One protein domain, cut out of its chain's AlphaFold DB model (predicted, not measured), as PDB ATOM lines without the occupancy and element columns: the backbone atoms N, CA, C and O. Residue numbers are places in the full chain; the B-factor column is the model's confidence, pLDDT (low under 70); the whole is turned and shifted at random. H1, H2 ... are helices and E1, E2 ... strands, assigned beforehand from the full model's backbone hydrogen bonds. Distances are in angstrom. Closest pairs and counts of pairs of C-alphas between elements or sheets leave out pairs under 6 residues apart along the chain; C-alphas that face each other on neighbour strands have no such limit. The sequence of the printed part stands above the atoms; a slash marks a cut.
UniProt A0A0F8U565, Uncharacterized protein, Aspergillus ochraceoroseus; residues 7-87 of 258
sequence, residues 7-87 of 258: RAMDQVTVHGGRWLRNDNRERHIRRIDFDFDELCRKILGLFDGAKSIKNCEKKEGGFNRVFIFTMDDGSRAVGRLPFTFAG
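What this domain is: This is residues 7 to 87 of the 258 residues of an uncharacterized protein of Aspergillus ochraceoroseus (UniProt A0A0F8U565). What does the model look like? A small slab of three antiparallel strands, E1, E2 and E3, has helix H3 packed slantwise over one face, while no named helix covers its other face. Before H3 the chain makes a long arm that runs past the end of the slab where E1 ends and E2 begins: it holds H1, close to H3, and H2, and its residues 20 to 25 stick out. What is it made of, and how large is it? The printed part has 81 residues with three named helices and three named strands, in the order H1 H2 H3 E1 E2 E3, the sheet order is E1 - E2 - E3, and the class is mixed, helices and strands. It is only just loose, close to compact, with a radius of gyration of the C-alphas of 14.3 A, and elongated, with spans of 46 by 24 by 18 A.

Where its parts are: Where are the strands? E1 is residues 53 to 60, 20.1 A from first to last C-alpha, and begins with C-alpha 53 at (78.635, 19.760, 43.652). E2 is residues 64 to 71, 22.0 A long, and E3 is residues 76 to 82, 19.4 A long, ending with C-alpha 82 at (63.590, 34.856, 37.618). Where are the helices? H3, the longest by residues, is residues 36 to 44 and measures 12.3 A. H2 is residues 23 to 29, 10.1 A long, and H1 is residues 7 to 10, 5.2 A long, beginning with C-alpha 7 at (81.989, 36.552, 46.160).

How they stand to each other: How is the sheet joined? E1, E2 and E3 form a meander, each strand the antiparallel neighbour of the one before, with E1 and E3 as edge strands; both E1 and E2 and E2 and E3 are hairpins. E1 and E2 stand at 160 degrees, with N 57 and O 68 at 2.8 A and N 70 and O 55 at 2.9 A, within hydrogen-bond range. E2 and E3 stand at 162 degrees, with N 67 and O 79 at 2.8 A and N 77 and O 69 at 3.0 A, within hydrogen-bond range. What is on the sheet? H3 is on it at a height over the sheet of 8.8 A and lies over E2, running slantwise to the strands at 53 degrees to E2 on the local plane. Its closest C-alphas to E3 are those of Ile 43 and Ala 77, 7.2 A, and to E1 those of Leu 44 and Ile 53, 7.4 A. Where are the other helices? H1 is close to H3 but not clearly touching, the closest C-alphas being those of Asp 10 and Phe 36, 5.6 A apart, and H2 is apart from H1, H3 and the three strands. In H2 and H3 every O i to N i+4 pair is within hydrogen-bond range; H1 is too short for such a pair, and its 1 pair of O i and N i+3 is not within range.

The domain as a whole: How far does it reach? The two C-alphas farthest apart are those of Arg 21 and Gly 49, 46.6 A. Is it whole? The printed part has no cut; H1 to H2 is a long link of 12 residues, H2 to H3 and H3 to E1 are short, and E1 to E2 and E2 to E3 are tight. Where is confidence low? The mean pLDDT of the printed part is 79.9, and residues 7 to 16, 60 to 63, 84 and 86 to 87 are under 70.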
ATOM      1  N   ARG A   7      82.541  35.180  46.097       44.34
ATOM      2  CA  ARG A   7      81.989  36.552  46.160       44.34
ATOM      3  C   ARG A   7      81.339  37.009  44.849       44.34
ATOM      4  O   ARG A   7      80.392  37.784  44.876       44.34
ATOM      5  N   ALA A   8      81.844  36.525  43.714       50.00
ATOM      6  CA  ALA A   8      81.298  36.786  42.387       50.00
ATOM      7  C   ALA A   8      80.107  35.876  42.038       50.00
ATOM      8  O   ALA A   8      79.608  35.981  40.923       50.00
ATOM      9  N   MET A   9      79.673  34.989  42.946       53.44
ATOM     10  CA  MET A   9      78.427  34.219  42.851       53.44
ATOM     11  C   MET A   9      77.333  34.779  43.781       53.44
ATOM     12  O   MET A   9      76.171  34.773  43.381       53.44
ATOM     13  N   ASP A  10      77.712  35.340  44.939       47.66
ATOM     14  CA  ASP A  10      76.805  35.964  45.927       47.66
ATOM     15  C   ASP A  10      76.312  37.367  45.523       47.66
ATOM     16  O   ASP A  10      75.190  37.767  45.827       47.66
ATOM     17  N   GLN A  11      77.144  38.135  44.812       51.06
ATOM     18  CA  GLN A  11      76.782  39.415  44.195       51.06
ATOM     19  C   GLN A  11      77.365  39.454  42.788       51.06
ATOM     20  O   GLN A  11      78.552  39.717  42.596       51.06
ATOM     21  N   VAL A  12      76.557  39.166  41.769       49.12
ATOM     22  CA  VAL A  12      77.081  39.063  40.397       49.12
ATOM     23  C   VAL A  12      76.655  40.262  39.565       49.12
ATOM     24  O   VAL A  12      75.867  40.133  38.624       49.12
ATOM     25  N   THR A  13      77.201  41.423  39.923       46.56
ATOM     26  CA  THR A  13      76.956  42.707  39.249       46.56
ATOM     27  C   THR A  13      78.042  43.097  38.236       46.56
ATOM     28  O   THR A  13      78.000  44.213  37.743       46.56
ATOM     29  N   VAL A  14      79.028  42.249  37.897       42.69
ATOM     30  CA  VAL A  14      80.239  42.756  37.192       42.69
ATOM     31  C   VAL A  14      80.555  42.118  35.826       42.69
ATOM     32  O   VAL A  14      81.434  42.606  35.132       42.69
ATOM     33  N   HIS A  15      79.804  41.119  35.345       49.53
ATOM     34  CA  HIS A  15      80.063  40.539  34.002       49.53
ATOM     35  C   HIS A  15      78.825  40.317  33.120       49.53
ATOM     36  O   HIS A  15      78.927  39.692  32.069       49.53
ATOM     37  N   GLY A  16      77.654  40.819  33.520       67.62
ATOM     38  CA  GLY A  16      76.531  40.941  32.587       67.62
ATOM     39  C   GLY A  16      76.785  42.164  31.711       67.62
ATOM     40  O   GLY A  16      77.213  43.184  32.243       67.62
ATOM     41  N   GLY A  17      76.594  42.062  30.397       78.81
ATOM     42  CA  GLY A  17      76.793  43.191  29.482       78.81
ATOM     43  C   GLY A  17      75.981  44.443  29.837       78.81
ATOM     44  O   GLY A  17      75.226  44.480  30.808       78.81
ATOM     45  N   ARG A  18      76.181  45.494  29.056       88.12
ATOM     46  CA  ARG A  18      75.606  46.826  29.261       88.12
ATOM     47  C   ARG A  18      74.510  47.070  28.235       88.12
ATOM     48  O   ARG A  18      74.522  46.434  27.186       88.12
ATOM     49  N   TRP A  19      73.571  47.963  28.524       90.88
ATOM     50  CA  TRP A  19      72.508  48.310  27.576       90.88
ATOM     51  C   TRP A  19      72.700  49.729  27.067       90.88
ATOM     52  O   TRP A  19      72.754  50.669  27.848       90.88
ATOM     53  N   LEU A  20      72.723  49.901  25.748       91.50
ATOM     54  CA  LEU A  20      72.743  51.215  25.106       91.50
ATOM     55  C   LEU A  20      71.480  52.035  25.404       91.50
ATOM     56  O   LEU A  20      71.472  53.231  25.150       91.50
ATOM     57  N   ARG A  21      70.417  51.408  25.923       90.12
ATOM     58  CA  ARG A  21      69.184  52.068  26.354       90.12
ATOM     59  C   ARG A  21      68.856  51.711  27.801       90.12
ATOM     60  O   ARG A  21      68.697  50.538  28.128       90.12
ATOM     61  N   ASN A  22      68.649  52.725  28.630       88.56
ATOM     62  CA  ASN A  22      68.337  52.663  30.049       88.56
ATOM     63  C   ASN A  22      69.297  51.764  30.856       88.56
ATOM     64  O   ASN A  22      68.835  50.988  31.696       88.56
ATOM     65  N   ASP A  23      70.616  51.847  30.632       89.31
ATOM     66  CA  ASP A  23      71.622  50.949  31.238       89.31
ATOM     67  C   ASP A  23      71.442  50.779  32.755       89.31
ATOM     68  O   ASP A  23      71.391  49.664  33.281       89.31
ATOM     69  N   ASN A  24      71.287  51.892  33.474       87.81
ATOM     70  CA  ASN A  24      71.074  51.894  34.918       87.81
ATOM     71  C   ASN A  24      69.825  51.106  35.326       87.81
ATOM     72  O   ASN A  24      69.882  50.260  36.224       87.81
ATOM     73  N   ARG A  25      68.709  51.323  34.625       86.62
ATOM     74  CA  ARG A  25      67.457  50.604  34.870       86.62
ATOM     75  C   ARG A  25      67.593  49.125  34.531       86.62
ATOM     76  O   ARG A  25      67.215  48.298  35.356       86.62
ATOM     77  N   GLU A  26      68.131  48.782  33.362       85.50
ATOM     78  CA  GLU A  26      68.236  47.394  32.897       85.50
ATOM     79  C   GLU A  26      69.124  46.554  33.828       85.50
ATOM     80  O   GLU A  26      68.778  45.406  34.133       85.50
ATOM     81  N   ARG A  27      70.210  47.146  34.353       84.62
ATOM     82  CA  ARG A  27      71.067  46.540  35.385       84.62
ATOM     83  C   ARG A  27      70.356  46.415  36.727       84.62
ATOM     84  O   ARG A  27      70.444  45.366  37.363       84.62
ATOM     85  N   HIS A  28      69.634  47.452  37.149       84.25
ATOM     86  CA  HIS A  28      68.902  47.447  38.414       84.25
ATOM     87  C   HIS A  28      67.817  46.361  38.441       84.25
ATOM     88  O   HIS A  28      67.772  45.561  39.373       84.25
ATOM     89  N   ILE A  29      66.987  46.262  37.398       80.19
ATOM     90  CA  ILE A  29      65.881  45.290  37.349       80.19
ATOM     91  C   ILE A  29      66.352  43.839  37.147       80.19
ATOM     92  O   ILE A  29      65.618  42.905  37.468       80.19
ATOM     93  N   ARG A  30      67.572  43.624  36.626       81.88
ATOM     94  CA  ARG A  30      68.202  42.293  36.459       81.88
ATOM     95  C   ARG A  30      69.119  41.896  37.611       81.88
ATOM     96  O   ARG A  30      69.719  40.813  37.583       81.88
ATOM     97  N   ARG A  31      69.236  42.744  38.631       79.75
ATOM     98  CA  ARG A  31      69.946  42.399  39.855       79.75
ATOM     99  C   ARG A  31      69.104  41.419  40.667       79.75
ATOM    100  O   ARG A  31      67.925  41.646  40.917       79.75
ATOM    101  N   ILE A  32      69.734  40.325  41.081       76.81
ATOM    102  CA  ILE A  32      69.165  39.367  42.026       76.81
ATOM    103  C   ILE A  32      70.169  39.237  43.159       76.81
ATOM    104  O   ILE A  32      71.295  38.800  42.922       76.81
ATOM    105  N   ASP A  33      69.750  39.608  44.363       79.44
ATOM    106  CA  ASP A  33      70.485  39.309  45.584       79.44
ATOM    107  C   ASP A  33      69.953  37.974  46.129       79.44
ATOM    108  O   ASP A  33      68.750  37.815  46.349       79.44
ATOM    109  N   PHE A  34      70.828  36.984  46.287       79.69
ATOM    110  CA  PHE A  34      70.465  35.672  46.816       79.69
ATOM    111  C   PHE A  34      71.666  35.022  47.504       79.69
ATOM    112  O   PHE A  34      72.812  35.351  47.215       79.69
ATOM    113  N   ASP A  35      71.387  34.090  48.411       84.94
ATOM    114  CA  ASP A  35      72.410  33.296  49.088       84.94
ATOM    115  C   ASP A  35      72.755  32.071  48.223       84.94
ATOM    116  O   ASP A  35      71.927  31.168  48.032       84.94
ATOM    117  N   PHE A  36      73.961  32.061  47.648       85.31
ATOM    118  CA  PHE A  36      74.411  30.973  46.785       85.31
ATOM    119  C   PHE A  36      74.679  29.680  47.566       85.31
ATOM    120  O   PHE A  36      74.432  28.589  47.045       85.31
ATOM    121  N   ASP A  37      75.118  29.774  48.821       86.19
ATOM    122  CA  ASP A  37      75.363  28.612  49.676       86.19
ATOM    123  C   ASP A  37      74.040  27.936  50.075       86.19
ATOM    124  O   ASP A  37      73.927  26.705  50.054       86.19
ATOM    125  N   GLU A  38      73.001  28.721  50.371       88.31
ATOM    126  CA  GLU A  38      71.636  28.219  50.567       88.31
ATOM    127  C   GLU A  38      71.100  27.551  49.294       88.31
ATOM    128  O   GLU A  38      70.504  26.472  49.372       88.31
ATOM    129  N   LEU A  39      71.342  28.139  48.116       88.31
ATOM    130  CA  LEU A  39      70.972  27.524  46.838       88.31
ATOM    131  C   LEU A  39      71.673  26.171  46.653       88.31
ATOM    132  O   LEU A  39      71.013  25.185  46.323       88.31
ATOM    133  N   CYS A  40      72.979  26.098  46.916       89.38
ATOM    134  CA  CYS A  40      73.750  24.859  46.823       89.38
ATOM    135  C   CYS A  40      73.230  23.784  47.784       89.38
ATOM    136  O   CYS A  40      73.054  22.634  47.376       89.38
ATOM    137  N   ARG A  41      72.926  24.150  49.039       89.81
ATOM    138  CA  ARG A  41      72.341  23.224  50.023       89.81
ATOM    139  C   ARG A  41      70.990  22.685  49.577       89.81
ATOM    140  O   ARG A  41      70.776  21.477  49.648       89.81
ATOM    141  N   LYS A  42      70.093  23.552  49.098       90.75
ATOM    142  CA  LYS A  42      68.783  23.123  48.592       90.75
ATOM    143  C   LYS A  42      68.922  22.179  47.412       90.75
ATOM    144  O   LYS A  42      68.217  21.182  47.369       90.75
ATOM    145  N   ILE A  43      69.829  22.478  46.487       89.94
ATOM    146  CA  ILE A  43      70.061  21.642  45.312       89.94
ATOM    147  C   ILE A  43      70.597  20.270  45.709       89.94
ATOM    148  O   ILE A  43      70.056  19.282  45.233       89.94
ATOM    149  N   LEU A  44      71.592  20.186  46.599       90.44
ATOM    150  CA  LEU A  44      72.096  18.899  47.094       90.44
ATOM    151  C   LEU A  44      71.002  18.082  47.794       90.44
ATOM    152  O   LEU A  44      70.916  16.881  47.582       90.44
ATOM    153  N   GLY A  45      70.120  18.738  48.553       88.88
ATOM    154  CA  GLY A  45      68.982  18.084  49.203       88.88
ATOM    155  C   GLY A  45      67.918  17.514  48.255       88.88
ATOM    156  O   GLY A  45      67.015  16.834  48.728       88.88
ATOM    157  N   LEU A  46      67.991  17.780  46.943       89.19
ATOM    158  CA  LEU A  46      67.092  17.188  45.940       89.19
ATOM    159  C   LEU A  46      67.576  15.829  45.416       89.19
ATOM    160  O   LEU A  46      66.836  15.177  44.681       89.19
ATOM    161  N   PHE A  47      68.805  15.418  45.739       88.38
ATOM    162  CA  PHE A  47      69.416  14.199  45.212       88.38
ATOM    163  C   PHE A  47      69.790  13.257  46.357       88.38
ATOM    164  O   PHE A  47      70.595  13.605  47.214       88.38
ATOM    165  N   ASP A  48      69.272  12.030  46.328       84.81
ATOM    166  CA  ASP A  48      69.559  11.026  47.365       84.81
ATOM    167  C   ASP A  48      70.968  10.403  47.237       84.81
ATOM    168  O   ASP A  48      71.480   9.807  48.185       84.81
ATOM    169  N   GLY A  49      71.601  10.514  46.060       80.88
ATOM    170  CA  GLY A  49      72.889   9.878  45.738       80.88
ATOM    171  C   GLY A  49      74.100  10.814  45.670       80.88
ATOM    172  O   GLY A  49      75.234  10.352  45.820       80.88
ATOM    173  N   ALA A  50      73.877  12.117  45.480       86.38
ATOM    174  CA  ALA A  50      74.942  13.102  45.327       86.38
ATOM    175  C   ALA A  50      75.443  13.589  46.693       86.38
ATOM    176  O   ALA A  50      74.649  13.936  47.567       86.38
ATOM    177  N   LYS A  51      76.765  13.665  46.881       88.25
ATOM    178  CA  LYS A  51      77.358  14.150  48.147       88.25
ATOM    179  C   LYS A  51      77.947  15.545  48.021       88.25
ATOM    180  O   LYS A  51      78.160  16.220  49.027       88.25
ATOM    181  N   SER A  52      78.240  15.978  46.799       90.31
ATOM    182  CA  SER A  52      78.878  17.261  46.536       90.31
ATOM    183  C   SER A  52      78.607  17.770  45.121       90.31
ATOM    184  O   SER A  52      78.343  17.005  44.194       90.31
ATOM    185  N   ILE A  53      78.697  19.091  44.954       90.50
ATOM    186  CA  ILE A  53      78.635  19.760  43.652       90.50
ATOM    187  C   ILE A  53      80.056  19.794  43.079       90.50
ATOM    188  O   ILE A  53      80.941  20.423  43.656       90.50
ATOM    189  N   LYS A  54      80.277  19.142  41.933       90.00
ATOM    190  CA  LYS A  54      81.561  19.159  41.210       90.00
ATOM    191  C   LYS A  54      81.771  20.438  40.411       90.00
ATOM    192  O   LYS A  54      82.897  20.917  40.311       90.00
ATOM    193  N   ASN A  55      80.715  20.949  39.784       87.94
ATOM    194  CA  ASN A  55      80.792  22.128  38.927       87.94
ATOM    195  C   ASN A  55      79.500  22.949  38.991       87.94
ATOM    196  O   ASN A  55      78.415  22.400  39.181       87.94
ATOM    197  N   CYS A  56      79.625  24.255  38.771       86.56
ATOM    198  CA  CYS A  56      78.508  25.168  38.593       86.56
ATOM    199  C   CYS A  56      78.830  26.157  37.469       86.56
ATOM    200  O   CYS A  56      79.758  26.959  37.575       86.56
ATOM    201  N   GLU A  57      78.033  26.131  36.405       85.31
ATOM    202  CA  GLU A  57      78.104  27.104  35.320       85.31
ATOM    203  C   GLU A  57      76.983  28.128  35.446       85.31
ATOM    204  O   GLU A  57      75.807  27.772  35.476       85.31
ATOM    205  N   LYS A  58      77.333  29.412  35.427       81.69
ATOM    206  CA  LYS A  58      76.361  30.489  35.243       81.69
ATOM    207  C   LYS A  58      76.066  30.659  33.747       81.69
ATOM    208  O   LYS A  58      76.986  30.752  32.937       81.69
ATOM    209  N   LYS A  59      74.787  30.750  33.387       81.06
ATOM    210  CA  LYS A  59      74.303  31.191  32.073       81.06
ATOM    211  C   LYS A  59      73.460  32.453  32.258       81.06
ATOM    212  O   LYS A  59      72.547  32.495  33.085       81.06
ATOM    213  N   GLU A  60      73.796  33.493  31.502       69.00
ATOM    214  CA  GLU A  60      72.992  34.713  31.430       69.00
ATOM    215  C   GLU A  60      71.812  34.457  30.481       69.00
ATOM    216  O   GLU A  60      71.997  33.946  29.378       69.00
ATOM    217  N   GLY A  61      70.598  34.789  30.911       64.00
ATOM    218  CA  GLY A  61      69.413  34.817  30.059       64.00
ATOM    219  C   GLY A  61      68.717  36.168  30.193       64.00
ATOM    220  O   GLY A  61      68.859  36.835  31.213       64.00
ATOM    221  N   GLY A  62      67.937  36.571  29.186       66.75
ATOM    222  CA  GLY A  62      67.264  37.880  29.190       66.75
ATOM    223  C   GLY A  62      66.227  38.059  30.310       66.75
ATOM    224  O   GLY A  62      66.001  39.181  30.753       66.75
ATOM    225  N   PHE A  63      65.643  36.957  30.798       68.25
ATOM    226  CA  PHE A  63      64.529  36.953  31.763       68.25
ATOM    227  C   PHE A  63      64.826  36.207  33.071       68.25
ATOM    228  O   PHE A  63      64.077  36.320  34.039       68.25
ATOM    229  N   ASN A  64      65.912  35.432  33.110       76.31
ATOM    230  CA  ASN A  64      66.281  34.609  34.256       76.31
ATOM    231  C   ASN A  64      67.802  34.551  34.393       76.31
ATOM    232  O   ASN A  64      68.522  34.485  33.395       76.31
ATOM    233  N   ARG A  65      68.277  34.433  35.631       80.00
ATOM    234  CA  ARG A  65      69.631  33.967  35.923       80.00
ATOM    235  C   ARG A  65      69.606  32.451  36.053       80.00
ATOM    236  O   ARG A  65      68.827  31.912  36.839       80.00
ATOM    237  N   VAL A  66      70.422  31.767  35.258       84.44
ATOM    238  CA  VAL A  66      70.421  30.304  35.192       84.44
ATOM    239  C   VAL A  66      71.761  29.771  35.672       84.44
ATOM    240  O   VAL A  66      72.815  30.243  35.257       84.44
ATOM    241  N   PHE A  67      71.715  28.769  36.537       87.50
ATOM    242  CA  PHE A  67      72.874  28.037  37.018       87.50
ATOM    243  C   PHE A  67      72.711  26.567  36.661       87.50
ATOM    244  O   PHE A  67      71.660  25.975  36.897       87.50
ATOM    245  N   ILE A  68      73.748  25.981  36.080       89.31
ATOM    246  CA  ILE A  68      73.804  24.570  35.727       89.31
ATOM    247  C   ILE A  68      74.790  23.917  36.682       89.31
ATOM    248  O   ILE A  68      75.993  24.156  36.598       89.31
ATOM    249  N   PHE A  69      74.272  23.092  37.579       91.19
ATOM    250  CA  PHE A  69      75.050  22.359  38.563       91.19
ATOM    251  C   PHE A  69      75.309  20.949  38.056       91.19
ATOM    252  O   PHE A  69      74.405  20.306  37.520       91.19
ATOM    253  N   THR A  70      76.528  20.469  38.258       91.94
ATOM    254  CA  THR A  70      76.923  19.084  38.008       91.94
ATOM    255  C   THR A  70      77.401  18.487  39.320       91.94
ATOM    256  O   THR A  70      78.328  19.018  39.935       91.94
ATOM    257  N   MET A  71      76.771  17.397  39.741       92.38
ATOM    258  CA  MET A  71      77.078  16.690  40.982       92.38
ATOM    259  C   MET A  71      78.271  15.742  40.822       92.38
ATOM    260  O   MET A  71      78.780  15.516  39.720       92.38
ATOM    261  N   ASP A  72      78.741  15.183  41.933       91.19
ATOM    262  CA  ASP A  72      79.821  14.199  41.956       91.19
ATOM    263  C   ASP A  72      79.483  12.870  41.280       91.19
ATOM    264  O   ASP A  72      80.364  12.303  40.620       91.19
ATOM    265  N   ASP A  73      78.228  12.441  41.369       89.50
ATOM    266  CA  ASP A  73      77.665  11.271  40.683       89.50
ATOM    267  C   ASP A  73      77.380  11.498  39.182       89.50
ATOM    268  O   ASP A  73      77.005  10.571  38.468       89.50
ATOM    269  N   GLY A  74      77.597  12.722  38.683       88.12
ATOM    270  CA  GLY A  74      77.362  13.109  37.291       88.12
ATOM    271  C   GLY A  74      75.940  13.594  36.989       88.12
ATOM    272  O   GLY A  74      75.696  14.058  35.871       88.12
ATOM    273  N   SER A  75      75.017  13.550  37.954       89.69
ATOM    274  CA  SER A  75      73.685  14.145  37.819       89.69
ATOM    275  C   SER A  75      73.762  15.670  37.680       89.69
ATOM    276  O   SER A  75      74.762  16.312  38.020       89.69
ATOM    277  N   ARG A  76      72.715  16.272  37.102       90.88
ATOM    278  CA  ARG A  76      72.684  17.707  36.788       90.88
ATOM    279  C   ARG A  76      71.401  18.356  37.279       90.88
ATOM    280  O   ARG A  76      70.320  17.800  37.114       90.88
ATOM    281  N   ALA A  77      71.533  19.569  37.804       88.69
ATOM    282  CA  ALA A  77      70.413  20.410  38.209       88.69
ATOM    283  C   ALA A  77      70.484  21.765  37.506       88.69
ATOM    284  O   ALA A  77      71.572  22.290  37.259       88.69
ATOM    285  N   VAL A  78      69.324  22.353  37.214       88.00
ATOM    286  CA  VAL A  78      69.231  23.710  36.668       88.00
ATOM    287  C   VAL A  78      68.520  24.601  37.679       88.00
ATOM    288  O   VAL A  78      67.313  24.494  37.874       88.00
ATOM    289  N   GLY A  79      69.275  25.487  38.325       86.69
ATOM    290  CA  GLY A  79      68.729  26.532  39.184       86.69
ATOM    291  C   GLY A  79      68.332  27.737  38.341       86.69
ATOM    292  O   GLY A  79      69.180  28.322  37.670       86.69
ATOM    293  N   ARG A  80      67.054  28.114  38.359       82.56
ATOM    294  CA  ARG A  80      66.549  29.296  37.648       82.56
ATOM    295  C   ARG A  80      66.061  30.323  38.656       82.56
ATOM    296  O   ARG A  80      65.198  30.022  39.474       82.56
ATOM    297  N   LEU A  81      66.616  31.525  38.579       80.81
ATOM    298  CA  LEU A  81      66.215  32.667  39.388       80.81
ATOM    299  C   LEU A  81      65.588  33.712  38.452       80.81
ATOM    300  O   LEU A  81      66.323  34.348  37.688       80.81
ATOM    301  N   PRO A  82      64.254  33.860  38.447       75.06
ATOM    302  CA  PRO A  82      63.590  34.856  37.618       75.06
ATOM    303  C   PRO A  82      63.912  36.269  38.093       75.06
ATOM    304  O   PRO A  82      64.007  36.526  39.294       75.06
ATOM    305  N   PHE A  83      64.065  37.195  37.145       78.50
ATOM    306  CA  PHE A  83      64.183  38.612  37.476       78.50
ATOM    307  C   PHE A  83      62.843  39.171  37.960       78.50
ATOM    308  O   PHE A  83      61.778  38.693  37.573       78.50
ATOM    309  N   THR A  84      62.879  40.218  38.780       69.44
ATOM    310  CA  THR A  84      61.677  40.804  39.403       69.44
ATOM    311  C   THR A  84      60.677  41.351  38.382       69.44
ATOM    312  O   THR A  84      59.472  41.309  38.619       69.44
ATOM    313  N   PHE A  85      61.150  41.801  37.216       70.62
ATOM    314  CA  PHE A  85      60.293  42.275  36.125       70.62
ATOM    315  C   PHE A  85      59.660  41.149  35.292       70.62
ATOM    316  O   PHE A  85      58.776  41.425  34.486       70.62
ATOM    317  N   ALA A  86      60.067  39.887  35.476       63.66
ATOM    318  CA  ALA A  86      59.506  38.743  34.749       63.66
ATOM    319  C   ALA A  86      58.113  38.313  35.269       63.66
ATOM    320  O   ALA A  86      57.556  37.315  34.811       63.66
ATOM    321  N   GLY A  87      57.534  39.063  36.215       68.75
ATOM    322  CA  GLY A  87      56.260  38.751  36.858       68.75
ATOM    323  C   GLY A  87      56.402  37.760  38.023       68.75
ATOM    324  O   GLY A  87      57.514  37.432  38.446       68.75
TER     325      GLY A  87